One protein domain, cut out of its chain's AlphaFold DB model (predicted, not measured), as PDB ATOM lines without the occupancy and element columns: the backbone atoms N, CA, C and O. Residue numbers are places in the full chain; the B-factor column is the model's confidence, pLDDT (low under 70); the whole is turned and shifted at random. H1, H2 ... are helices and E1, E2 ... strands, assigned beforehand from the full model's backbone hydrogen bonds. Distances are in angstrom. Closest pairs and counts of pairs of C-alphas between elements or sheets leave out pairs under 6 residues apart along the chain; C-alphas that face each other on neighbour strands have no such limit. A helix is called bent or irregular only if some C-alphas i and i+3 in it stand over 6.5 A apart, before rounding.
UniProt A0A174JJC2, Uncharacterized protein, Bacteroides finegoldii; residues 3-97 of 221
ATOM      1  N   TYR A   3      -0.283 -37.029 -45.780       94.75
ATOM      2  CA  TYR A   3       0.413 -36.412 -44.664       94.75
ATOM      3  C   TYR A   3      -0.586 -35.760 -43.729       94.75
ATOM      4  O   TYR A   3      -1.598 -35.227 -44.182       94.75
ATOM      5  N   ALA A   4      -0.279 -35.792 -42.441       95.88
ATOM      6  CA  ALA A   4      -1.049 -35.144 -41.400       95.88
ATOM      7  C   ALA A   4      -0.175 -34.141 -40.648       95.88
ATOM      8  O   ALA A   4       1.030 -34.351 -40.484       95.88
ATOM      9  N   VAL A   5      -0.796 -33.055 -40.197       96.50
ATOM     10  CA  VAL A   5      -0.164 -32.053 -39.338       96.50
ATOM     11  C   VAL A   5      -0.597 -32.305 -37.903       96.50
ATOM     12  O   VAL A   5      -1.790 -32.332 -37.613       96.50
ATOM     13  N   VAL A   6       0.372 -32.456 -37.004       96.81
ATOM     14  CA  VAL A   6       0.133 -32.665 -35.569       96.81
ATOM     15  C   VAL A   6       0.959 -31.684 -34.746       96.81
ATOM     16  O   VAL A   6       1.994 -31.192 -35.207       96.81
ATOM     17  N   THR A   7       0.523 -31.388 -33.523       96.75
ATOM     18  CA  THR A   7       1.334 -30.594 -32.592       96.75
ATOM     19  C   THR A   7       2.414 -31.470 -31.953       96.75
ATOM     20  O   THR A   7       2.231 -32.674 -31.759       96.75
ATOM     21  N   ILE A   8       3.558 -30.877 -31.606       94.88
ATOM     22  CA  ILE A   8       4.611 -31.591 -30.866       94.88
ATOM     23  C   ILE A   8       4.116 -31.992 -29.471       94.88
ATOM     24  O   ILE A   8       4.461 -33.065 -28.983       94.88
ATOM     25  N   GLU A   9       3.269 -31.169 -28.849       96.25
ATOM     26  CA  GLU A   9       2.617 -31.504 -27.581       96.25
ATOM     27  C   GLU A   9       1.769 -32.775 -27.703       96.25
ATOM     28  O   GLU A   9       1.886 -33.671 -26.871       96.25
ATOM     29  N   TRP A  10       0.975 -32.890 -28.770       96.00
ATOM     30  CA  TRP A  10       0.171 -34.080 -29.030       96.00
ATOM     31  C   TRP A  10       1.052 -35.319 -29.210       96.00
ATOM     32  O   TRP A  10       0.777 -36.354 -28.606       96.00
ATOM     33  N   LEU A  11       2.156 -35.212 -29.961       95.38
ATOM     34  CA  LEU A  11       3.116 -36.314 -30.076       95.38
ATOM     35  C   LEU A  11       3.637 -36.740 -28.701       95.38
ATOM     36  O   LEU A  11       3.600 -37.926 -28.380       95.38
ATOM     37  N   ALA A  12       4.054 -35.784 -27.869       94.94
ATOM     38  CA  ALA A  12       4.584 -36.063 -26.541       94.94
ATOM     39  C   ALA A  12       3.553 -36.746 -25.622       94.94
ATOM     40  O   ALA A  12       3.903 -37.699 -24.925       94.94
ATOM     41  N   GLN A  13       2.285 -36.320 -25.662       94.19
ATOM     42  CA  GLN A  13       1.186 -36.949 -24.913       94.19
ATOM     43  C   GLN A  13       0.965 -38.420 -25.306       94.19
ATOM     44  O   GLN A  13       0.551 -39.222 -24.473       94.19
ATOM     45  N   HIS A  14       1.319 -38.786 -26.540       92.94
ATOM     46  CA  HIS A  14       1.238 -40.149 -27.072       92.94
ATOM     47  C   HIS A  14       2.584 -40.896 -27.035       92.94
ATOM     48  O   HIS A  14       2.736 -41.963 -27.635       92.94
ATOM     49  N   GLY A  15       3.589 -40.347 -26.340       92.31
ATOM     50  CA  GLY A  15       4.926 -40.933 -26.227       92.31
ATOM     51  C   GLY A  15       5.735 -40.911 -27.529       92.31
ATOM     52  O   GLY A  15       6.723 -41.635 -27.651       92.31
ATOM     53  N   LEU A  16       5.322 -40.116 -28.512       94.19
ATOM     54  CA  LEU A  16       5.986 -39.955 -29.798       94.19
ATOM     55  C   LEU A  16       6.924 -38.742 -29.783       94.19
ATOM     56  O   LEU A  16       6.703 -37.748 -29.095       94.19
ATOM     57  N   LEU A  17       7.983 -38.823 -30.583       93.38
ATOM     58  CA  LEU A  17       9.012 -37.799 -30.720       93.38
ATOM     59  C   LEU A  17       8.949 -37.153 -32.105       93.38
ATOM     60  O   LEU A  17       8.914 -37.844 -33.126       93.38
ATOM     61  N   ALA A  18       9.019 -35.824 -32.146       91.94
ATOM     62  CA  ALA A  18       9.247 -35.086 -33.383       91.94
ATOM     63  C   ALA A  18      10.726 -35.196 -33.790       91.94
ATOM     64  O   ALA A  18      11.582 -34.466 -33.276       91.94
ATOM     65  N   ILE A  19      11.034 -36.117 -34.706       88.69
ATOM     66  CA  ILE A  19      12.412 -36.378 -35.141       88.69
ATOM     67  C   ILE A  19      12.921 -35.305 -36.125       88.69
ATOM     68  O   ILE A  19      12.120 -34.732 -36.864       88.69
ATOM     69  N   PRO A  20      14.241 -35.043 -36.174       86.19
ATOM     70  CA  PRO A  20      14.847 -34.029 -37.045       86.19
ATOM     71  C   PRO A  20      14.500 -34.123 -38.534       86.19
ATOM     72  O   PRO A  20      14.434 -33.108 -39.217       86.19
ATOM     73  N   THR A  21      14.255 -35.330 -39.045       84.75
ATOM     74  CA  THR A  21      13.903 -35.558 -40.456       84.75
ATOM     75  C   THR A  21      12.466 -35.167 -40.797       84.75
ATOM     76  O   THR A  21      12.106 -35.127 -41.972       84.75
ATOM     77  N   MET A  22      11.628 -34.884 -39.797       88.88
ATOM     78  CA  MET A  22      10.280 -34.389 -40.022       88.88
ATOM     79  C   MET A  22      10.289 -32.868 -40.168       88.88
ATOM     80  O   MET A  22      10.898 -32.149 -39.373       88.88
ATOM     81  N   ARG A  23       9.551 -32.359 -41.157       89.12
ATOM     82  CA  ARG A  23       9.412 -30.916 -41.358       89.12
ATOM     83  C   ARG A  23       8.539 -30.315 -40.256       89.12
ATOM     84  O   ARG A  23       7.420 -30.773 -40.030       89.12
ATOM     85  N   LYS A  24       9.053 -29.280 -39.592       90.44
ATOM     86  CA  LYS A  24       8.371 -28.551 -38.514       90.44
ATOM     87  C   LYS A  24       7.812 -27.219 -39.024       90.44
ATOM     88  O   LYS A  24       8.240 -26.734 -40.076       90.44
ATOM     89  N   SER A  25       6.868 -26.644 -38.285       92.44
ATOM     90  CA  SER A  25       6.507 -25.227 -38.415       92.44
ATOM     91  C   SER A  25       7.650 -24.338 -37.903       92.44
ATOM     92  O   SER A  25       8.468 -24.789 -37.099       92.44
ATOM     93  N   LYS A  26       7.715 -23.074 -38.342       89.12
ATOM     94  CA  LYS A  26       8.766 -22.113 -37.944       89.12
ATOM     95  C   LYS A  26       8.875 -21.905 -36.440       89.12
ATOM     96  O   LYS A  26       9.967 -21.755 -35.911       89.12
ATOM     97  N   ASP A  27       7.738 -21.886 -35.754       89.50
ATOM     98  CA  ASP A  27       7.667 -21.753 -34.299       89.50
ATOM     99  C   ASP A  27       8.016 -23.061 -33.560       89.50
ATOM    100  O   ASP A  27       8.013 -23.097 -32.332       89.50
ATOM    101  N   GLY A  28       8.279 -24.146 -34.296       88.50
ATOM    102  CA  GLY A  28       8.570 -25.465 -33.754       88.50
ATOM    103  C   GLY A  28       7.392 -26.129 -33.041       88.50
ATOM    104  O   GLY A  28       7.607 -27.136 -32.377       88.50
ATOM    105  N   SER A  29       6.164 -25.609 -33.141       93.31
ATOM    106  CA  SER A  29       5.007 -26.143 -32.403       93.31
ATOM    107  C   SER A  29       4.330 -27.332 -33.089       93.31
ATOM    108  O   SER A  29       3.650 -28.124 -32.426       93.31
ATOM    109  N   LYS A  30       4.516 -27.488 -34.406       95.81
ATOM    110  CA  LYS A  30       3.868 -28.514 -35.233       95.81
ATOM    111  C   LYS A  30       4.863 -29.259 -36.101       95.81
ATOM    112  O   LYS A  30       5.958 -28.782 -36.395       95.81
ATOM    113  N   VAL A  31       4.439 -30.429 -36.554       94.94
ATOM    114  CA  VAL A  31       5.183 -31.262 -37.489       94.94
ATOM    115  C   VAL A  31       4.243 -31.873 -38.519       94.94
ATOM    116  O   VAL A  31       3.088 -32.173 -38.217       94.94
ATOM    117  N   ILE A  32       4.742 -32.047 -39.742       94.19
ATOM    118  CA  ILE A  32       4.067 -32.826 -40.776       94.19
ATOM    119  C   ILE A  32       4.697 -34.217 -40.854       94.19
ATOM    120  O   ILE A  32       5.918 -34.364 -40.943       94.19
ATOM    121  N   LEU A  33       3.858 -35.247 -40.801       93.44
ATOM    122  CA  LEU A  33       4.277 -36.647 -40.804       93.44
ATOM    123  C   LEU A  33       3.345 -37.500 -41.663       93.44
ATOM    124  O   LEU A  33       2.258 -37.069 -42.049       93.44
ATOM    125  N   HIS A  34       3.790 -38.705 -42.007       92.50
ATOM    126  CA  HIS A  34       2.991 -39.622 -42.812       92.50
ATOM    127  C   HIS A  34       1.794 -40.158 -42.016       92.50
ATOM    128  O   HIS A  34       1.967 -40.588 -40.879       92.50
ATOM    129  N   GLU A  35       0.605 -40.190 -42.622       91.81
ATOM    130  CA  GLU A  35      -0.646 -40.560 -41.935       91.81
ATOM    131  C   GLU A  35      -0.602 -41.952 -41.280       91.81
ATOM    132  O   GLU A  35      -1.222 -42.154 -40.242       91.81
ATOM    133  N   GLU A  36       0.175 -42.900 -41.811       88.94
ATOM    134  CA  GLU A  36       0.296 -44.255 -41.235       88.94
ATOM    135  C   GLU A  36       0.827 -44.269 -39.792       88.94
ATOM    136  O   GLU A  36       0.471 -45.160 -39.019       88.94
ATOM    137  N   TYR A  37       1.622 -43.267 -39.386       89.25
ATOM    138  CA  TYR A  37       2.053 -43.116 -37.986       89.25
ATOM    139  C   TYR A  37       0.879 -42.830 -37.042       89.25
ATOM    140  O   TYR A  37       0.999 -43.022 -35.835       89.25
ATOM    141  N   LEU A  38      -0.246 -42.375 -37.594       92.12
ATOM    142  CA  LEU A  38      -1.467 -42.049 -36.871       92.12
ATOM    143  C   LEU A  38      -2.529 -43.145 -36.991       92.12
ATOM    144  O   LEU A  38      -3.649 -42.953 -36.529       92.12
ATOM    145  N   SER A  39      -2.203 -44.297 -37.588       90.94
ATOM    146  CA  SER A  39      -3.157 -45.400 -37.764       90.94
ATOM    147  C   SER A  39      -3.830 -45.876 -36.462       90.94
ATOM    148  O   SER A  39      -5.032 -46.158 -36.521       90.94
ATOM    149  N   PRO A  40      -3.169 -45.894 -35.279       93.12
ATOM    150  CA  PRO A  40      -3.848 -46.209 -34.018       93.12
ATOM    151  C   PRO A  40      -4.819 -45.116 -33.543       93.12
ATOM    152  O   PRO A  40      -5.698 -45.399 -32.739       93.12
ATOM    153  N   TYR A  41      -4.678 -43.890 -34.052       92.38
ATOM    154  CA  TYR A  41      -5.389 -42.678 -33.624       92.38
ATOM    155  C   TYR A  41      -6.352 -42.176 -34.707       92.38
ATOM    156  O   TYR A  41      -6.581 -40.981 -34.872       92.38
ATOM    157  N   LYS A  42      -6.904 -43.097 -35.503       85.81
ATOM    158  CA  LYS A  42      -7.784 -42.780 -36.641       85.81
ATOM    159  C   LYS A  42      -9.056 -42.011 -36.256       85.81
ATOM    160  O   LYS A  42      -9.625 -41.345 -37.116       85.81
ATOM    161  N   ASP A  43      -9.483 -42.132 -35.000       87.75
ATOM    162  CA  ASP A  43     -10.671 -41.465 -34.462       87.75
ATOM    163  C   ASP A  43     -10.392 -39.991 -34.102       87.75
ATOM    164  O   ASP A  43     -11.321 -39.236 -33.827       87.75
ATOM    165  N   GLU A  44      -9.125 -39.565 -34.141       91.94
ATOM    166  CA  GLU A  44      -8.720 -38.175 -33.963       91.94
ATOM    167  C   GLU A  44      -8.628 -37.432 -35.307       91.94
ATOM    168  O   GLU A  44      -8.235 -37.964 -36.359       91.94
ATOM    169  N   GLU A  45      -9.011 -36.156 -35.276       91.69
ATOM    170  CA  GLU A  45      -9.036 -35.305 -36.458       91.69
ATOM    171  C   GLU A  45      -7.753 -34.485 -36.585       91.69
ATOM    172  O   GLU A  45      -7.421 -33.663 -35.733       91.69
ATOM    173  N   PHE A  46      -7.068 -34.666 -37.713       94.44
ATOM    174  CA  PHE A  46      -5.883 -33.898 -38.081       94.44
ATOM    175  C   PHE A  46      -6.078 -33.255 -39.456       94.44
ATOM    176  O   PHE A  46      -6.691 -33.878 -40.335       94.44
ATOM    177  N   PRO A  47      -5.520 -32.053 -39.697       95.44
ATOM    178  CA  PRO A  47      -5.363 -31.532 -41.047       95.44
ATOM    179  C   PRO A  47      -4.568 -32.529 -41.893       95.44
ATOM    180  O   PRO A  47      -3.459 -32.916 -41.519       95.44
ATOM    181  N   ARG A  48      -5.148 -32.959 -43.017       95.19
ATOM    182  CA  ARG A  48      -4.596 -33.994 -43.895       95.19
ATOM    183  C   ARG A  48      -4.460 -33.479 -45.317       95.19
ATOM    184  O   ARG A  48      -5.360 -32.821 -45.834       95.19
ATOM    185  N   TYR A  49      -3.369 -33.858 -45.965       96.00
ATOM    186  CA  TYR A  49      -3.048 -33.450 -47.325       96.00
ATOM    187  C   TYR A  49      -2.543 -34.639 -48.141       96.00
ATOM    188  O   TYR A  49      -1.812 -35.493 -47.632       96.00
ATOM    189  N   TYR A  50      -2.908 -34.698 -49.421       95.94
ATOM    190  CA  TYR A  50      -2.282 -35.636 -50.353       95.94
ATOM    191  C   TYR A  50      -0.886 -35.122 -50.736       95.94
ATOM    192  O   TYR A  50      -0.683 -33.921 -50.884       95.94
ATOM    193  N   PHE A  51       0.085 -36.027 -50.869       91.81
ATOM    194  CA  PHE A  51       1.496 -35.688 -51.115       91.81
ATOM    195  C   PHE A  51       1.735 -34.780 -52.331       91.81
ATOM    196  O   PHE A  51       2.625 -33.940 -52.315       91.81
ATOM    197  N   ASP A  52       0.956 -34.969 -53.385       92.12
ATOM    198  CA  ASP A  52       1.059 -34.284 -54.672       92.12
ATOM    199  C   ASP A  52      -0.014 -33.200 -54.852       92.12
ATOM    200  O   ASP A  52      -0.233 -32.706 -55.959       92.12
ATOM    201  N   SER A  53      -0.694 -32.817 -53.768       96.50
ATOM    202  CA  SER A  53      -1.830 -31.907 -53.841       96.50
ATOM    203  C   SER A  53      -1.387 -30.435 -53.912       96.50
ATOM    204  O   SER A  53      -0.443 -30.026 -53.221       96.50
ATOM    205  N   PRO A  54      -2.065 -29.592 -54.715       96.31
ATOM    206  CA  PRO A  54      -1.827 -28.149 -54.722       96.31
ATOM    207  C   PRO A  54      -1.999 -27.513 -53.337       96.31
ATOM    208  O   PRO A  54      -1.278 -26.577 -52.994       96.31
ATOM    209  N   GLU A  55      -2.915 -28.043 -52.528       95.94
ATOM    210  CA  GLU A  55      -3.181 -27.586 -51.164       95.94
ATOM    211  C   GLU A  55      -1.975 -27.825 -50.253       95.94
ATOM    212  O   GLU A  55      -1.613 -26.926 -49.493       95.94
ATOM    213  N   LEU A  56      -1.314 -28.988 -50.357       94.81
ATOM    214  CA  LEU A  56      -0.084 -29.255 -49.610       94.81
ATOM    215  C   LEU A  56       1.026 -28.289 -50.022       94.81
ATOM    216  O   LEU A  56       1.701 -27.720 -49.168       94.81
ATOM    217  N   ASN A  57       1.201 -28.073 -51.326       92.94
ATOM    218  CA  ASN A  57       2.230 -27.170 -51.840       92.94
ATOM    219  C   ASN A  57       2.010 -25.726 -51.366       92.94
ATOM    220  O   ASN A  57       2.955 -25.072 -50.919       92.94
ATOM    221  N   ALA A  58       0.766 -25.243 -51.412       94.38
ATOM    222  CA  ALA A  58       0.400 -23.925 -50.902       94.38
ATOM    223  C   ALA A  58       0.631 -23.823 -49.385       94.38
ATOM    224  O   ALA A  58       1.232 -22.859 -48.917       94.38
ATOM    225  N   PHE A  59       0.225 -24.846 -48.626       94.19
ATOM    226  CA  PHE A  59       0.436 -24.926 -47.181       94.19
ATOM    227  C   PHE A  59       1.923 -24.868 -46.809       94.19
ATOM    228  O   PHE A  59       2.330 -24.041 -45.995       94.19
ATOM    229  N   LEU A  60       2.757 -25.684 -47.457       91.31
ATOM    230  CA  LEU A  60       4.201 -25.739 -47.217       91.31
ATOM    231  C   LEU A  60       4.951 -24.479 -47.677       91.31
ATOM    232  O   LEU A  60       6.081 -24.255 -47.244       91.31
ATOM    233  N   SER A  61       4.341 -23.667 -48.539       91.81
ATOM    234  CA  SER A  61       4.888 -22.381 -48.992       91.81
ATOM    235  C   SER A  61       4.424 -21.199 -48.134       91.81
ATOM    236  O   SER A  61       4.870 -20.079 -48.356       91.81
ATOM    237  N   SER A  62       3.534 -21.426 -47.163       92.69
ATOM    238  CA  SER A  62       3.035 -20.381 -46.265       92.69
ATOM    239  C   SER A  62       4.124 -19.824 -45.345       92.69
ATOM    240  O   SER A  62       5.155 -20.462 -45.113       92.69
ATOM    241  N   ASP A  63       3.875 -18.654 -44.755       90.75
ATOM    242  CA  ASP A  63       4.802 -18.019 -43.813       90.75
ATOM    243  C   ASP A  63       5.113 -18.896 -42.595       90.75
ATOM    244  O   ASP A  63       6.219 -18.814 -42.072       90.75
ATOM    245  N   GLU A  64       4.188 -19.752 -42.157       91.31
ATOM    246  CA  GLU A  64       4.376 -20.643 -41.004       91.31
ATOM    247  C   GLU A  64       5.294 -21.840 -41.322       91.31
ATOM    248  O   GLU A  64       5.948 -22.360 -40.420       91.31
ATOM    249  N   TRP A  65       5.373 -22.274 -42.585       90.06
ATOM    250  CA  TRP A  65       6.022 -23.539 -42.966       90.06
ATOM    251  C   TRP A  65       7.206 -23.395 -43.925       90.06
ATOM    252  O   TRP A  65       7.965 -24.356 -44.092       90.06
ATOM    253  N   SER A  66       7.372 -22.243 -44.574       84.00
ATOM    254  CA  SER A  66       8.451 -21.976 -45.534       84.00
ATOM    255  C   SER A  66       9.777 -21.664 -44.833       84.00
ATOM    256  O   SER A  66       9.887 -20.681 -44.113       84.00
ATOM    257  N   TRP A  67      10.812 -22.470 -45.053       71.88
ATOM    258  CA  TRP A  67      12.147 -22.235 -44.489       71.88
ATOM    259  C   TRP A  67      13.050 -21.545 -45.519       71.88
ATOM    260  O   TRP A  67      12.928 -21.806 -46.716       71.88
ATOM    261  N   THR A  68      13.970 -20.691 -45.068       66.75
ATOM    262  CA  THR A  68      15.162 -20.322 -45.850       66.75
ATOM    263  C   THR A  68      16.208 -21.431 -45.690       66.75
ATOM    264  O   THR A  68      16.261 -22.050 -44.633       66.75
ATOM    265  N   GLU A  69      16.997 -21.720 -46.727       55.34
ATOM    266  CA  GLU A  69      17.760 -22.974 -46.950       55.34
ATOM    267  C   GLU A  69      18.784 -23.437 -45.876       55.34
ATOM    268  O   GLU A  69      19.450 -24.444 -46.092       55.34
ATOM    269  N   GLU A  70      18.908 -22.804 -44.706       55.19
ATOM    270  CA  GLU A  70      20.052 -23.002 -43.792       55.19
ATOM    271  C   GLU A  70      19.737 -23.348 -42.323       55.19
ATOM    272  O   GLU A  70      20.579 -23.152 -41.454       55.19
ATOM    273  N   GLU A  71      18.589 -23.955 -42.010       59.97
ATOM    274  CA  GLU A  71      18.332 -24.484 -40.653       59.97
ATOM    275  C   GLU A  71      17.718 -25.895 -40.705       59.97
ATOM    276  O   GLU A  71      16.525 -26.097 -40.479       59.97
ATOM    277  N   GLN A  72      18.531 -26.912 -41.033       54.53
ATOM    278  CA  GLN A  72      18.130 -28.302 -40.790       54.53
ATOM    279  C   GLN A  72      18.142 -28.583 -39.278       54.53
ATOM    280  O   GLN A  72      19.117 -28.229 -38.614       54.53
ATOM    281  N   PRO A  73      17.111 -29.235 -38.710       57.03
ATOM    282  CA  PRO A  73      17.072 -29.505 -37.280       57.03
ATOM    283  C   PRO A  73      18.247 -30.390 -36.850       57.03
ATOM    284  O   PRO A  73      18.487 -31.448 -37.433       57.03
ATOM    285  N   GLU A  74      18.950 -29.971 -35.800       70.06
ATOM    286  CA  GLU A  74      20.040 -30.733 -35.198       70.06
ATOM    287  C   GLU A  74      19.533 -32.000 -34.492       70.06
ATOM    288  O   GLU A  74      18.556 -32.004 -33.740       70.06
ATOM    289  N   GLY A  75      20.253 -33.091 -34.721       71.38
ATOM    290  CA  GLY A  75      20.169 -34.344 -33.987       71.38
ATOM    291  C   GLY A  75      21.174 -35.318 -34.585       71.38
ATOM    292  O   GLY A  75      21.326 -35.377 -35.805       71.38
ATOM    293  N   SER A  76      21.902 -36.053 -33.745       87.56
ATOM    294  CA  SER A  76      22.874 -37.022 -34.257       87.56
ATOM    295  C   SER A  76      22.163 -38.128 -35.049       87.56
ATOM    296  O   SER A  76      20.984 -38.417 -34.812       87.56
ATOM    297  N   ALA A  77      22.870 -38.768 -35.983       88.38
ATOM    298  CA  ALA A  77      22.315 -39.883 -36.751       88.38
ATOM    299  C   ALA A  77      21.806 -41.006 -35.825       88.38
ATOM    300  O   ALA A  77      20.747 -41.587 -36.067       88.38
ATOM    301  N   GLU A  78      22.515 -41.253 -34.723       93.06
ATOM    302  CA  GLU A  78      22.146 -42.221 -33.690       93.06
ATOM    303  C   GLU A  78      20.856 -41.818 -32.970       93.06
ATOM    304  O   GLU A  78      19.973 -42.654 -32.787       93.06
ATOM    305  N   PHE A  79      20.704 -40.540 -32.602       91.31
ATOM    306  CA  PHE A  79      19.459 -40.053 -32.009       91.31
ATOM    307  C   PHE A  79      18.282 -40.231 -32.970       91.31
ATOM    308  O   PHE A  79      17.244 -40.752 -32.567       91.31
ATOM    309  N   ILE A  80      18.448 -39.853 -34.243       90.75
ATOM    310  CA  ILE A  80      17.408 -40.010 -35.269       90.75
ATOM    311  C   ILE A  80      16.993 -41.481 -35.382       90.75
ATOM    312  O   ILE A  80      15.799 -41.784 -35.388       90.75
ATOM    313  N   GLN A  81      17.963 -42.397 -35.426       92.81
ATOM    314  CA  GLN A  81      17.706 -43.833 -35.516       92.81
ATOM    315  C   GLN A  81      16.938 -44.359 -34.296       92.81
ATOM    316  O   GLN A  81      15.926 -45.047 -34.452       92.81
ATOM    317  N   VAL A  82      17.396 -44.038 -33.083       95.25
ATOM    318  CA  VAL A  82      16.771 -44.520 -31.843       95.25
ATOM    319  C   VAL A  82      15.379 -43.915 -31.657       95.25
ATOM    320  O   VAL A  82      14.444 -44.636 -31.317       95.25
ATOM    321  N   ALA A  83      15.201 -42.624 -31.946       93.69
ATOM    322  CA  ALA A  83      13.905 -41.959 -31.851       93.69
ATOM    323  C   ALA A  83      12.899 -42.510 -32.875       93.69
ATOM    324  O   ALA A  83      11.730 -42.712 -32.542       93.69
ATOM    325  N   ALA A  84      13.343 -42.828 -34.095       92.25
ATOM    326  CA  ALA A  84      12.501 -43.497 -35.084       92.25
ATOM    327  C   ALA A  84      12.064 -44.896 -34.609       92.25
ATOM    328  O   ALA A  84      10.886 -45.239 -34.718       92.25
ATOM    329  N   ALA A  85      12.979 -45.679 -34.026       95.19
ATOM    330  CA  ALA A  85      12.656 -46.987 -33.454       95.19
ATOM    331  C   ALA A  85      11.679 -46.877 -32.269       95.19
ATOM    332  O   ALA A  85      10.719 -47.644 -32.186       95.19
ATOM    333  N   GLN A  86      11.873 -45.895 -31.386       94.81
ATOM    334  CA  GLN A  86      10.966 -45.625 -30.270       94.81
ATOM    335  C   GLN A  86       9.560 -45.252 -30.755       94.81
ATOM    336  O   GLN A  86       8.580 -45.806 -30.256       94.81
ATOM    337  N   ASN A  87       9.449 -44.374 -31.756       94.44
ATOM    338  CA  ASN A  87       8.163 -44.028 -32.360       94.44
ATOM    339  C   ASN A  87       7.464 -45.262 -32.935       94.44
ATOM    340  O   ASN A  87       6.286 -45.474 -32.657       94.44
ATOM    341  N   LEU A  88       8.185 -46.105 -33.680       93.69
ATOM    342  CA  LEU A  88       7.629 -47.337 -34.242       93.69
ATOM    343  C   LEU A  88       7.090 -48.272 -33.150       93.69
ATOM    344  O   LEU A  88       5.985 -48.800 -33.280       93.69
ATOM    345  N   LEU A  89       7.842 -48.456 -32.061       94.62
ATOM    346  CA  LEU A  89       7.412 -49.271 -30.925       94.62
ATOM    347  C   LEU A  89       6.159 -48.695 -30.255       94.62
ATOM    348  O   LEU A  89       5.230 -49.442 -29.955       94.62
ATOM    349  N   ASN A  90       6.109 -47.380 -30.047       94.31
ATOM    350  CA  ASN A  90       4.995 -46.729 -29.361       94.31
ATOM    351  C   ASN A  90       3.715 -46.711 -30.207       94.31
ATOM    352  O   ASN A  90       2.654 -47.048 -29.688       94.31
ATOM    353  N   VAL A  91       3.813 -46.438 -31.513       94.06
ATOM    354  CA  VAL A  91       2.683 -46.568 -32.454       94.06
ATOM    355  C   VAL A  91       2.178 -48.012 -32.491       94.06
ATOM    356  O   VAL A  91       0.976 -48.256 -32.399       94.06
ATOM    357  N   THR A  92       3.088 -48.990 -32.556       94.44
ATOM    358  CA  THR A  92       2.713 -50.414 -32.561       94.44
ATOM    359  C   THR A  92       2.003 -50.810 -31.264       94.44
ATOM    360  O   THR A  92       0.970 -51.473 -31.314       94.44
ATOM    361  N   ARG A  93       2.509 -50.362 -30.105       94.62
ATOM    362  CA  ARG A  93       1.881 -50.581 -28.790       94.62
ATOM    363  C   ARG A  93       0.489 -49.958 -28.717       94.62
ATOM    364  O   ARG A  93      -0.427 -50.609 -28.231       94.62
ATOM    365  N   ALA A  94       0.307 -48.741 -29.229       93.38
ATOM    366  CA  ALA A  94      -0.997 -48.081 -29.245       93.38
ATOM    367  C   ALA A  94      -2.035 -48.855 -30.079       93.38
ATOM    368  O   ALA A  94      -3.202 -48.933 -29.703       93.38
ATOM    369  N   GLY A  95      -1.611 -49.475 -31.187       94.75
ATOM    370  CA  GLY A  95      -2.495 -50.235 -32.074       94.75
ATOM    371  C   GLY A  95      -2.691 -51.711 -31.708       94.75
ATOM    372  O   GLY A  95      -3.604 -52.340 -32.247       94.75
ATOM    373  N   ILE A  96      -1.881 -52.284 -30.809       96.75
ATOM    374  CA  ILE A  96      -1.764 -53.743 -30.608       96.75
ATOM    375  C   ILE A  96      -3.094 -54.437 -30.273       96.75
ATOM    376  O   ILE A  96      -3.324 -55.570 -30.689       96.75
ATOM    377  N   GLN A  97      -4.000 -53.755 -29.561       95.56
ATOM    378  CA  GLN A  97      -5.309 -54.300 -29.169       95.56
ATOM    379  C   GLN A  97      -6.246 -54.519 -30.363       95.56
ATOM    380  O   GLN A  97      -7.167 -55.326 -30.284       95.56
TER     381      GLN A  97
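This is residues 3 to 97 of the 221 residues of an uncharacterized protein of Bacteroides finegoldii (UniProt A0A174JJC2). A small three-stranded sheet lies near the middle, with three short helices, H1, H2 and H3, around its borders, and one long helix, H4, lies off the sheet and meets H2 with its last turns. A loop of residues 61 to 76 swings round the outside from H3 to H4, and residues 16 to 18 of another long link lie in the space between the sheet and H4. The 95 printed residues hold four named helices and three named strands, in the order E1 H1 E2 H2 E3 H3 H4. The sheet's order is E2 E1 E3, antiparallel throughout, and the class is mixed, helices and strands. The whole is compact, with a radius of gyration of the C-alphas of 13.7 A and spans of 40 by 32 by 22 A.

Start at E1, residues 3 to 7, the inner strand. Beside it runs E2, residues 30 to 34, antiparallel at 149 degrees, with N 6 and O 31 3.0 A apart, within hydrogen-bond range. Its other neighbour is E3, residues 48 to 50, antiparallel at 153 degrees, with N 3 and O 49 2.9 A apart. H1, residues 8 to 13, only grazes the sheet; its closest C-alpha pair with E2 is Ile 8 and Lys 30, 5.4 A. H2, residues 35 to 41, is on the sheet at a height of 9.1 A, over none of the strands, but only just: 2 of its C-alphas fall on E1. E2, H2 and E3 form a split strand-helix-strand unit, two strands running the same way with E1 between them, and its crossover is right-handed. H3, residues 54 to 60, only grazes the sheet with residues 55 to 60; the closest C-alphas of E3 and H3 are those of Tyr 49 and Leu 56, 5.6 A. H4, residues 77 to 97, is not on the sheet; with residues 88 to 95 alone it touches H2, at a steep tilt of 42 degrees, the same way, closest at the C-alphas of Pro 40 and Gly 95, 4.7 A. H4 is apart from H1 and H3. Every O i to N i+4 pair is within hydrogen-bond range in H1 and H3, 16 of 17 in H4, and 0 of 3 in H2, where 3 of 4 O i to N i+3 pairs are.

Find C-alpha 3 at (0.413, -36.412, -44.664); from there E1 runs 13.4 A, and H1 follows for 8.7 A. E2 begins at C-alpha 30, (3.868, -28.514, -35.233), and runs 13.5 A. Next come H2, 9.8 A, E3, 7.1 A, and H3, 9.9 A. H4 runs 32.1 A to C-alpha 97 at (-5.309, -54.300, -29.169). H2 and H4 are irregular: C-alphas 37 and 40 are 7.8 A apart, and C-alphas 94 and 97 are 7.6 A apart.

Look at Thr 68 and Gln 97 for the two C-alphas farthest apart, 43.0 A. The printed part has no cut. The links H1 to E2 and H3 to H4 are long, 16 residues each. The mean pLDDT of the printed part is 89.9, and the model's confidence is under 70 at residues 68 to 73.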